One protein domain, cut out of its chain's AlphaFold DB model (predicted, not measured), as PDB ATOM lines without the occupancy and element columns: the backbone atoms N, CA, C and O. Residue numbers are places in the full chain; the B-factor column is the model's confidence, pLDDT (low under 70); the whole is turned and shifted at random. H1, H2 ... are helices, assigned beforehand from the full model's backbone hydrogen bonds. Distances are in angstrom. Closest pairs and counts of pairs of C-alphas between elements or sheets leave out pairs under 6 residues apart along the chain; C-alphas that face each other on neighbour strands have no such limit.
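This is residues 24 to 91 of the 92 residues of the protein "DUF2274 domain-containing protein" of Bradyrhizobium sp. LCT2 (UniProt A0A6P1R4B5). An open, zigzag row of four helices: H2 is a bare bridge in the middle, H1 is set crosswise at one end of it, and H3 and H4 make a small head at the other end. Each helix meets its neighbours along the chain, and no contact closes the row. The printed part has 68 residues with four named helices, H1 H2 H3 H4 in that order, and no named strand; the class is all helix. It is only just loose, close to extended, with a radius of gyration of the C-alphas of 16.1 A, and elongated, spanning 43 by 25 by 23 A.

Start with H1, residues 24 to 39, whose residues 29 to 33 alone touch residues 46 to 49 of H2, residues 46 to 60. Their closest C-alphas, of Ala 33 and Pro 46, are 5.6 A apart, and their lines are about perpendicular at 88 degrees. Next, H2 and H3, residues 62 to 70, only just touch, and only at the corner by their tight link, with 3 pairs of C-alphas within 8 A; the closest are those of Met 58 and Ile 64, 6.4 A. They run the same way at a steep tilt of 66 degrees. H3 and H4, residues 79 to 89, also only just touch, with 3 such pairs; the closest C-alphas, of Gly 63 and Ala 88, are 6.1 A apart, and the tilt is steep, 50 degrees, opposite ways. H4 is apart from H1 and H2, and H1 from H3. In H1, H2, H3 and H4 every O i to N i+4 pair is within hydrogen-bond range.

Find C-alpha 24 at (-7.475, -46.240, 54.173); from there H1 runs 22.9 A to residue 39. H2 runs 21.1 A from C-alpha 46 at (2.792, -37.611, 56.463), H3 12.1 A, and H4 15.6 A to C-alpha 89 at (-14.842, -28.288, 41.484).

The C-alphas farthest apart, of Ser 41 and Gln 80, are 45.2 A apart. Residues 51 to 60, which belong to H2, and residues 75 to 80 stand free. The printed part has no cut and no long link. Look at the B-factor column for pLDDT under 70 at residues 41, 69 and 71 to 91.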
ATOM      1  N   ALA A  24      -8.121 -45.885  55.437       95.06
ATOM      2  CA  ALA A  24      -7.475 -46.240  54.173       95.06
ATOM      3  C   ALA A  24      -6.575 -45.103  53.660       95.06
ATOM      4  O   ALA A  24      -5.399 -45.323  53.397       95.06
ATOM      5  N   VAL A  25      -7.092 -43.870  53.650       92.81
ATOM      6  CA  VAL A  25      -6.353 -42.684  53.192       92.81
ATOM      7  C   VAL A  25      -5.133 -42.420  54.071       92.81
ATOM      8  O   VAL A  25      -4.062 -42.112  53.558       92.81
ATOM      9  N   HIS A  26      -5.262 -42.578  55.393       92.69
ATOM     10  CA  HIS A  26      -4.120 -42.431  56.295       92.69
ATOM     11  C   HIS A  26      -3.019 -43.464  56.005       92.69
ATOM     12  O   HIS A  26      -1.842 -43.112  55.980       92.69
ATOM     13  N   ARG A  27      -3.383 -44.731  55.757       94.12
ATOM     14  CA  ARG A  27      -2.410 -45.782  55.408       94.12
ATOM     15  C   ARG A  27      -1.684 -45.457  54.104       94.12
ATOM     16  O   ARG A  27      -0.456 -45.492  54.086       94.12
ATOM     17  N   ASP A  28      -2.422 -45.066  53.070       94.25
ATOM     18  CA  ASP A  28      -1.843 -44.701  51.773       94.25
ATOM     19  C   ASP A  28      -0.901 -43.495  51.894       94.25
ATOM     20  O   ASP A  28       0.180 -43.481  51.304       94.25
ATOM     21  N   LEU A  29      -1.269 -42.503  52.711       92.62
ATOM     22  CA  LEU A  29      -0.443 -41.326  52.977       92.62
ATOM     23  C   LEU A  29       0.883 -41.691  53.661       92.62
ATOM     24  O   LEU A  29       1.927 -41.163  53.278       92.62
ATOM     25  N   VAL A  30       0.857 -42.598  54.644       93.06
ATOM     26  CA  VAL A  30       2.070 -43.097  55.314       93.06
ATOM     27  C   VAL A  30       2.959 -43.843  54.319       93.06
ATOM     28  O   VAL A  30       4.134 -43.508  54.187       93.06
ATOM     29  N   THR A  31       2.397 -44.781  53.551       94.19
ATOM     30  CA  THR A  31       3.143 -45.524  52.523       94.19
ATOM     31  C   THR A  31       3.762 -44.590  51.483       94.19
ATOM     32  O   THR A  31       4.911 -44.768  51.075       94.19
ATOM     33  N   TYR A  32       3.033 -43.555  51.066       92.00
ATOM     34  CA  TYR A  32       3.537 -42.576  50.113       92.00
ATOM     35  C   TYR A  32       4.662 -41.709  50.702       92.00
ATOM     36  O   TYR A  32       5.671 -41.473  50.033       92.00
ATOM     37  N   ALA A  33       4.545 -41.283  51.962       91.31
ATOM     38  CA  ALA A  33       5.596 -40.538  52.655       91.31
ATOM     39  C   ALA A  33       6.889 -41.362  52.809       91.31
ATOM     40  O   ALA A  33       7.989 -40.838  52.608       91.31
ATOM     41  N   GLU A  34       6.770 -42.662  53.090       91.06
ATOM     42  CA  GLU A  34       7.904 -43.591  53.118       91.06
ATOM     43  C   GLU A  34       8.552 -43.730  51.736       91.06
ATOM     44  O   GLU A  34       9.775 -43.628  51.608       91.06
ATOM     45  N   ALA A  35       7.749 -43.905  50.682       90.94
ATOM     46  CA  ALA A  35       8.246 -43.992  49.311       90.94
ATOM     47  C   ALA A  35       9.006 -42.721  48.892       90.94
ATOM     48  O   ALA A  35      10.091 -42.815  48.316       90.94
ATOM     49  N   LEU A  36       8.483 -41.540  49.238       87.75
ATOM     50  CA  LEU A  36       9.148 -40.258  48.994       87.75
ATOM     51  C   LEU A  36      10.441 -40.110  49.800       87.75
ATOM     52  O   LEU A  36      11.446 -39.647  49.263       87.75
ATOM     53  N   THR A  37      10.442 -40.539  51.062       87.62
ATOM     54  CA  THR A  37      11.638 -40.501  51.919       87.62
ATOM     55  C   THR A  37      12.753 -41.379  51.356       87.62
ATOM     56  O   THR A  37      13.918 -41.016  51.444       87.62
ATOM     57  N   ARG A  38      12.415 -42.512  50.726       86.75
ATOM     58  CA  ARG A  38      13.395 -43.393  50.068       86.75
ATOM     59  C   ARG A  38      13.968 -42.809  48.776       86.75
ATOM     60  O   ARG A  38      15.067 -43.188  48.386       86.75
ATOM     61  N   GLN A  39      13.220 -41.942  48.096       84.62
ATOM     62  CA  GLN A  39      13.651 -41.293  46.853       84.62
ATOM     63  C   GLN A  39      14.425 -39.990  47.103       84.62
ATOM     64  O   GLN A  39      15.186 -39.559  46.241       84.62
ATOM     65  N   GLY A  40      14.227 -39.358  48.263       79.94
ATOM     66  CA  GLY A  40      14.888 -38.117  48.658       79.94
ATOM     67  C   GLY A  40      15.882 -38.289  49.807       79.94
ATOM     68  O   GLY A  40      16.096 -39.374  50.331       79.94
ATOM     69  N   SER A  41      16.490 -37.179  50.226       62.53
ATOM     70  CA  SER A  41      17.416 -37.141  51.373       62.53
ATOM     71  C   SER A  41      16.757 -36.670  52.674       62.53
ATOM     72  O   SER A  41      17.436 -36.541  53.689       62.53
ATOM     73  N   GLN A  42      15.454 -36.368  52.660       76.62
ATOM     74  CA  GLN A  42      14.743 -35.796  53.801       76.62
ATOM     75  C   GLN A  42      13.549 -36.662  54.195       76.62
ATOM     76  O   GLN A  42      12.730 -37.024  53.353       76.62
ATOM     77  N   VAL A  43      13.440 -36.938  55.497       76.19
ATOM     78  CA  VAL A  43      12.281 -37.607  56.093       76.19
ATOM     79  C   VAL A  43      11.037 -36.753  55.877       76.19
ATOM     80  O   VAL A  43      10.982 -35.591  56.293       76.19
ATOM     81  N   VAL A  44      10.041 -37.333  55.212       84.44
ATOM     82  CA  VAL A  44       8.761 -36.684  54.934       84.44
ATOM     83  C   VAL A  44       7.761 -37.090  56.012       84.44
ATOM     84  O   VAL A  44       7.381 -38.249  56.113       84.44
ATOM     85  N   ASP A  45       7.321 -36.123  56.815       87.25
ATOM     86  CA  ASP A  45       6.218 -36.311  57.762       87.25
ATOM     87  C   ASP A  45       4.887 -36.381  56.985       87.25
ATOM     88  O   ASP A  45       4.569 -35.414  56.276       87.25
ATOM     89  N   PRO A  46       4.096 -37.468  57.115       85.94
ATOM     90  CA  PRO A  46       2.792 -37.611  56.463       85.94
ATOM     91  C   PRO A  46       1.870 -36.403  56.681       85.94
ATOM     92  O   PRO A  46       1.214 -35.934  55.754       85.94
ATOM     93  N   THR A  47       1.875 -35.821  57.880       84.81
ATOM     94  CA  THR A  47       1.032 -34.671  58.238       84.81
ATOM     95  C   THR A  47       1.444 -33.418  57.467       84.81
ATOM     96  O   THR A  47       0.608 -32.693  56.923       84.81
ATOM     97  N   LYS A  48       2.756 -33.170  57.366       85.69
ATOM     98  CA  LYS A  48       3.303 -32.032  56.609       85.69
ATOM     99  C   LYS A  48       3.150 -32.232  55.103       85.69
ATOM    100  O   LYS A  48       3.012 -31.256  54.362       85.69
ATOM    101  N   LEU A  49       3.164 -33.484  54.649       88.69
ATOM    102  CA  LEU A  49       2.921 -33.842  53.258       88.69
ATOM    103  C   LEU A  49       1.502 -33.464  52.832       88.69
ATOM    104  O   LEU A  49       1.353 -32.830  51.790       88.69
ATOM    105  N   THR A  50       0.491 -33.742  53.660       88.25
ATOM    106  CA  THR A  50      -0.904 -33.347  53.395       88.25
ATOM    107  C   THR A  50      -1.037 -31.845  53.168       88.25
ATOM    108  O   THR A  50      -1.610 -31.431  52.162       88.25
ATOM    109  N   ALA A  51      -0.452 -31.018  54.041       85.94
ATOM    110  CA  ALA A  51      -0.502 -29.560  53.898       85.94
ATOM    111  C   ALA A  51       0.143 -29.084  52.582       85.94
ATOM    112  O   ALA A  51      -0.429 -28.272  51.855       85.94
ATOM    113  N   ARG A  52       1.312 -29.638  52.224       86.19
ATOM    114  CA  ARG A  52       1.994 -29.326  50.955       86.19
ATOM    115  C   ARG A  52       1.193 -29.772  49.731       86.19
ATOM    116  O   ARG A  52       1.114 -29.029  48.752       86.19
ATOM    117  N   MET A  53       0.605 -30.968  49.773       90.31
ATOM    118  CA  MET A  53      -0.240 -31.483  48.695       90.31
ATOM    119  C   MET A  53      -1.494 -30.626  48.521       90.31
ATOM    120  O   MET A  53      -1.826 -30.274  47.390       90.31
ATOM    121  N   LEU A  54      -2.131 -30.222  49.623       88.56
ATOM    122  CA  LEU A  54      -3.301 -29.350  49.602       88.56
ATOM    123  C   LEU A  54      -2.965 -27.973  49.023       88.56
ATOM    124  O   LEU A  54      -3.663 -27.510  48.127       88.56
ATOM    125  N   GLY A  55      -1.859 -27.356  49.447       86.62
ATOM    126  CA  GLY A  55      -1.409 -26.079  48.889       86.62
ATOM    127  C   GLY A  55      -1.158 -26.155  47.379       86.62
ATOM    128  O   GLY A  55      -1.581 -25.275  46.629       86.62
ATOM    129  N   ARG A  56      -0.541 -27.245  46.901       85.25
ATOM    130  CA  ARG A  56      -0.322 -27.466  45.461       85.25
ATOM    131  C   ARG A  56      -1.627 -27.708  44.703       85.25
ATOM    132  O   ARG A  56      -1.791 -27.188  43.600       85.25
ATOM    133  N   PHE A  57      -2.555 -28.465  45.282       86.81
ATOM    134  CA  PHE A  57      -3.888 -28.649  44.717       86.81
ATOM    135  C   PHE A  57      -4.600 -27.297  44.582       86.81
ATOM    136  O   PHE A  57      -4.987 -26.923  43.479       86.81
ATOM    137  N   MET A  58      -4.644 -26.505  45.656       83.81
ATOM    138  CA  MET A  58      -5.275 -25.182  45.664       83.81
ATOM    139  C   MET A  58      -4.647 -24.208  44.660       83.81
ATOM    140  O   MET A  58      -5.361 -23.445  44.016       83.81
ATOM    141  N   ALA A  59      -3.323 -24.243  44.493       82.75
ATOM    142  CA  ALA A  59      -2.620 -23.391  43.533       82.75
ATOM    143  C   ALA A  59      -2.921 -23.742  42.066       82.75
ATOM    144  O   ALA A  59      -2.818 -22.882  41.195       82.75
ATOM    145  N   THR A  60      -3.262 -25.000  41.781       82.94
ATOM    146  CA  THR A  60      -3.560 -25.469  40.415       82.94
ATOM    147  C   THR A  60      -5.050 -25.492  40.102       82.94
ATOM    148  O   THR A  60      -5.434 -25.557  38.929       82.94
ATOM    149  N   ASP A  61      -5.901 -25.413  41.122       84.25
ATOM    150  CA  ASP A  61      -7.339 -25.394  40.942       84.25
ATOM    151  C   ASP A  61      -7.807 -24.061  40.336       84.25
ATOM    152  O   ASP A  61      -7.602 -22.967  40.876       84.25
ATOM    153  N   ARG A  62      -8.440 -24.150  39.161       78.00
ATOM    154  CA  ARG A  62      -8.922 -22.976  38.420       78.00
ATOM    155  C   ARG A  62     -10.114 -22.312  39.108       78.00
ATOM    156  O   ARG A  62     -10.268 -21.102  38.959       78.00
ATOM    157  N   GLY A  63     -10.927 -23.073  39.845       81.31
ATOM    158  CA  GLY A  63     -12.041 -22.542  40.630       81.31
ATOM    159  C   GLY A  63     -11.532 -21.614  41.729       81.31
ATOM    160  O   GLY A  63     -11.935 -20.455  41.793       81.31
ATOM    161  N   ILE A  64     -10.546 -22.076  42.501       75.75
ATOM    162  CA  ILE A  64      -9.852 -21.274  43.519       75.75
ATOM    163  C   ILE A  64      -9.148 -20.074  42.883       75.75
ATOM    164  O   ILE A  64      -9.281 -18.947  43.359       75.75
ATOM    165  N   SER A  65      -8.423 -20.287  41.782       76.69
ATOM    166  CA  SER A  65      -7.698 -19.210  41.095       76.69
ATOM    167  C   SER A  65      -8.629 -18.095  40.604       76.69
ATOM    168  O   SER A  65      -8.281 -16.916  40.687       76.69
ATOM    169  N   LYS A  66      -9.823 -18.454  40.118       75.56
ATOM    170  CA  LYS A  66     -10.853 -17.504  39.687       75.56
ATOM    171  C   LYS A  66     -11.397 -16.699  40.868       75.56
ATOM    172  O   LYS A  66     -11.398 -15.474  40.793       75.56
ATOM    173  N   LEU A  67     -11.742 -17.359  41.976       75.38
ATOM    174  CA  LEU A  67     -12.230 -16.694  43.191       75.38
ATOM    175  C   LEU A  67     -11.194 -15.726  43.782       75.38
ATOM    176  O   LEU A  67     -11.525 -14.587  44.102       75.38
ATOM    177  N   LYS A  68      -9.913 -16.128  43.837       71.88
ATOM    178  CA  LYS A  68      -8.819 -15.243  44.278       71.88
ATOM    179  C   LYS A  68      -8.688 -13.998  43.396       71.88
ATOM    180  O   LYS A  68      -8.349 -12.934  43.904       71.88
ATOM    181  N   ARG A  69      -8.939 -14.119  42.087       67.75
ATOM    182  CA  ARG A  69      -8.883 -12.994  41.138       67.75
ATOM    183  C   ARG A  69     -10.099 -12.076  41.241       67.75
ATOM    184  O   ARG A  69      -9.957 -10.873  41.052       67.75
ATOM    185  N   GLU A  70     -11.268 -12.638  41.518       73.50
ATOM    186  CA  GLU A  70     -12.522 -11.894  41.673       73.50
ATOM    187  C   GLU A  70     -12.602 -11.157  43.021       73.50
ATOM    188  O   GLU A  70     -13.516 -10.367  43.225       73.50
ATOM    189  N   GLY A  71     -11.635 -11.367  43.928       61.38
ATOM    190  CA  GLY A  71     -11.576 -10.698  45.234       61.38
ATOM    191  C   GLY A  71     -12.700 -11.116  46.183       61.38
ATOM    192  O   GLY A  71     -12.834 -10.557  47.268       61.38
ATOM    193  N   HIS A  72     -13.498 -12.105  45.786       56.56
ATOM    194  CA  HIS A  72     -14.641 -12.588  46.533       56.56
ATOM    195  C   HIS A  72     -14.188 -13.732  47.432       56.56
ATOM    196  O   HIS A  72     -14.244 -14.901  47.051       56.56
ATOM    197  N   VAL A  73     -13.679 -13.388  48.617       52.94
ATOM    198  CA  VAL A  73     -13.640 -14.349  49.724       52.94
ATOM    199  C   VAL A  73     -15.051 -14.364  50.310       52.94
ATOM    200  O   VAL A  73     -15.474 -13.336  50.830       52.94
ATOM    201  N   PRO A  74     -15.785 -15.481  50.208       50.88
ATOM    202  CA  PRO A  74     -17.216 -15.544  50.427       50.88
ATOM    203  C   PRO A  74     -17.876 -14.937  51.654       50.88
ATOM    204  O   PRO A  74     -19.080 -14.954  51.610       50.88
ATOM    205  N   ASP A  75     -17.228 -14.457  52.714       49.78
ATOM    206  CA  ASP A  75     -17.811 -14.437  54.072       49.78
ATOM    207  C   ASP A  75     -18.385 -15.817  54.459       49.78
ATOM    208  O   ASP A  75     -19.298 -16.376  53.851       49.78
ATOM    209  N   ALA A  76     -17.807 -16.433  55.485       50.72
ATOM    210  CA  ALA A  76     -18.076 -17.827  55.844       50.72
ATOM    211  C   ALA A  76     -19.532 -18.107  56.299       50.72
ATOM    212  O   ALA A  76     -19.848 -19.244  56.648       50.72
ATOM    213  N   GLY A  77     -20.417 -17.103  56.290       47.72
ATOM    214  CA  GLY A  77     -21.831 -17.207  56.647       47.72
ATOM    215  C   GLY A  77     -22.774 -17.655  55.525       47.72
ATOM    216  O   GLY A  77     -23.909 -18.023  55.825       47.72
ATOM    217  N   ASP A  78     -22.353 -17.666  54.256       51.56
ATOM    218  CA  ASP A  78     -23.260 -17.961  53.138       51.56
ATOM    219  C   ASP A  78     -23.012 -19.357  52.537       51.56
ATOM    220  O   ASP A  78     -22.223 -19.558  51.608       51.56
ATOM    221  N   GLY A  79     -23.718 -20.365  53.069       54.09
ATOM    222  CA  GLY A  79     -23.659 -21.769  52.625       54.09
ATOM    223  C   GLY A  79     -23.968 -21.987  51.133       54.09
ATOM    224  O   GLY A  79     -23.688 -23.057  50.577       54.09
ATOM    225  N   GLN A  80     -24.477 -20.960  50.450       56.00
ATOM    226  CA  GLN A  80     -24.686 -20.949  49.007       56.00
ATOM    227  C   GLN A  80     -23.370 -20.869  48.207       56.00
ATOM    228  O   GLN A  80     -23.311 -21.261  47.041       56.00
ATOM    229  N   GLN A  81     -22.283 -20.404  48.827       54.25
ATOM    230  CA  GLN A  81     -20.981 -20.284  48.169       54.25
ATOM    231  C   GLN A  81     -20.131 -21.553  48.310       54.25
ATOM    232  O   GLN A  81     -19.458 -21.931  47.353       54.25
ATOM    233  N   CYS A  82     -20.243 -22.285  49.427       51.12
ATOM    234  CA  CYS A  82     -19.678 -23.638  49.559       51.12
ATOM    235  C   CYS A  82     -20.278 -24.606  48.529       51.12
ATOM    236  O   CYS A  82     -19.556 -25.376  47.900       51.12
ATOM    237  N   SER A  83     -21.591 -24.536  48.305       55.81
ATOM    238  CA  SER A  83     -22.273 -25.355  47.297       55.81
ATOM    239  C   SER A  83     -21.839 -24.992  45.873       55.81
ATOM    240  O   SER A  83     -21.513 -25.886  45.096       55.81
ATOM    241  N   ARG A  84     -21.699 -23.700  45.545       61.78
ATOM    242  CA  ARG A  84     -21.130 -23.271  44.251       61.78
ATOM    243  C   ARG A  84     -19.662 -23.650  44.071       61.78
ATOM    244  O   ARG A  84     -19.258 -23.973  42.957       61.78
ATOM    245  N   PHE A  85     -18.868 -23.622  45.138       58.12
ATOM    246  CA  PHE A  85     -17.481 -24.079  45.115       58.12
ATOM    247  C   PHE A  85     -17.408 -25.576  44.797       58.12
ATOM    248  O   PHE A  85     -16.687 -25.975  43.884       58.12
ATOM    249  N   LEU A  86     -18.225 -26.391  45.469       60.94
ATOM    250  CA  LEU A  86     -18.322 -27.826  45.202       60.94
ATOM    251  C   LEU A  86     -18.849 -28.121  43.786       60.94
ATOM    252  O   LEU A  86     -18.322 -29.013  43.131       60.94
ATOM    253  N   GLU A  87     -19.803 -27.347  43.259       62.97
ATOM    254  CA  GLU A  87     -20.260 -27.475  41.862       62.97
ATOM    255  C   GLU A  87     -19.207 -27.050  40.826       62.97
ATOM    256  O   GLU A  87     -19.148 -27.610  39.730       62.97
ATOM    257  N   ALA A  88     -18.391 -26.037  41.130       57.81
ATOM    258  CA  ALA A  88     -17.310 -25.596  40.252       57.81
ATOM    259  C   ALA A  88     -16.164 -26.617  40.216       57.81
ATOM    260  O   ALA A  88     -15.587 -26.854  39.155       57.81
ATOM    261  N   VAL A  89     -15.865 -27.241  41.358       57.97
ATOM    262  CA  VAL A  89     -14.842 -28.288  41.484       57.97
ATOM    263  C   VAL A  89     -15.341 -29.632  40.929       57.97
ATOM    264  O   VAL A  89     -14.569 -30.349  40.297       57.97
ATOM    265  N   GLY A  90     -16.627 -29.957  41.104       53.41
ATOM    266  CA  GLY A  90     -17.253 -31.218  40.685       53.41
ATOM    267  C   GLY A  90     -17.647 -31.315  39.206       53.41
ATOM    268  O   GLY A  90     -18.086 -32.373  38.769       53.41
ATOM    269  N   ARG A  91     -17.488 -30.250  38.409       55.34
ATOM    270  CA  ARG A  91     -17.711 -30.257  36.947       55.34
ATOM    271  C   ARG A  91     -16.476 -30.705  36.145       55.34
ATOM    272  O   ARG A  91     -16.163 -30.110  35.112       55.34
TER     273      ARG A  91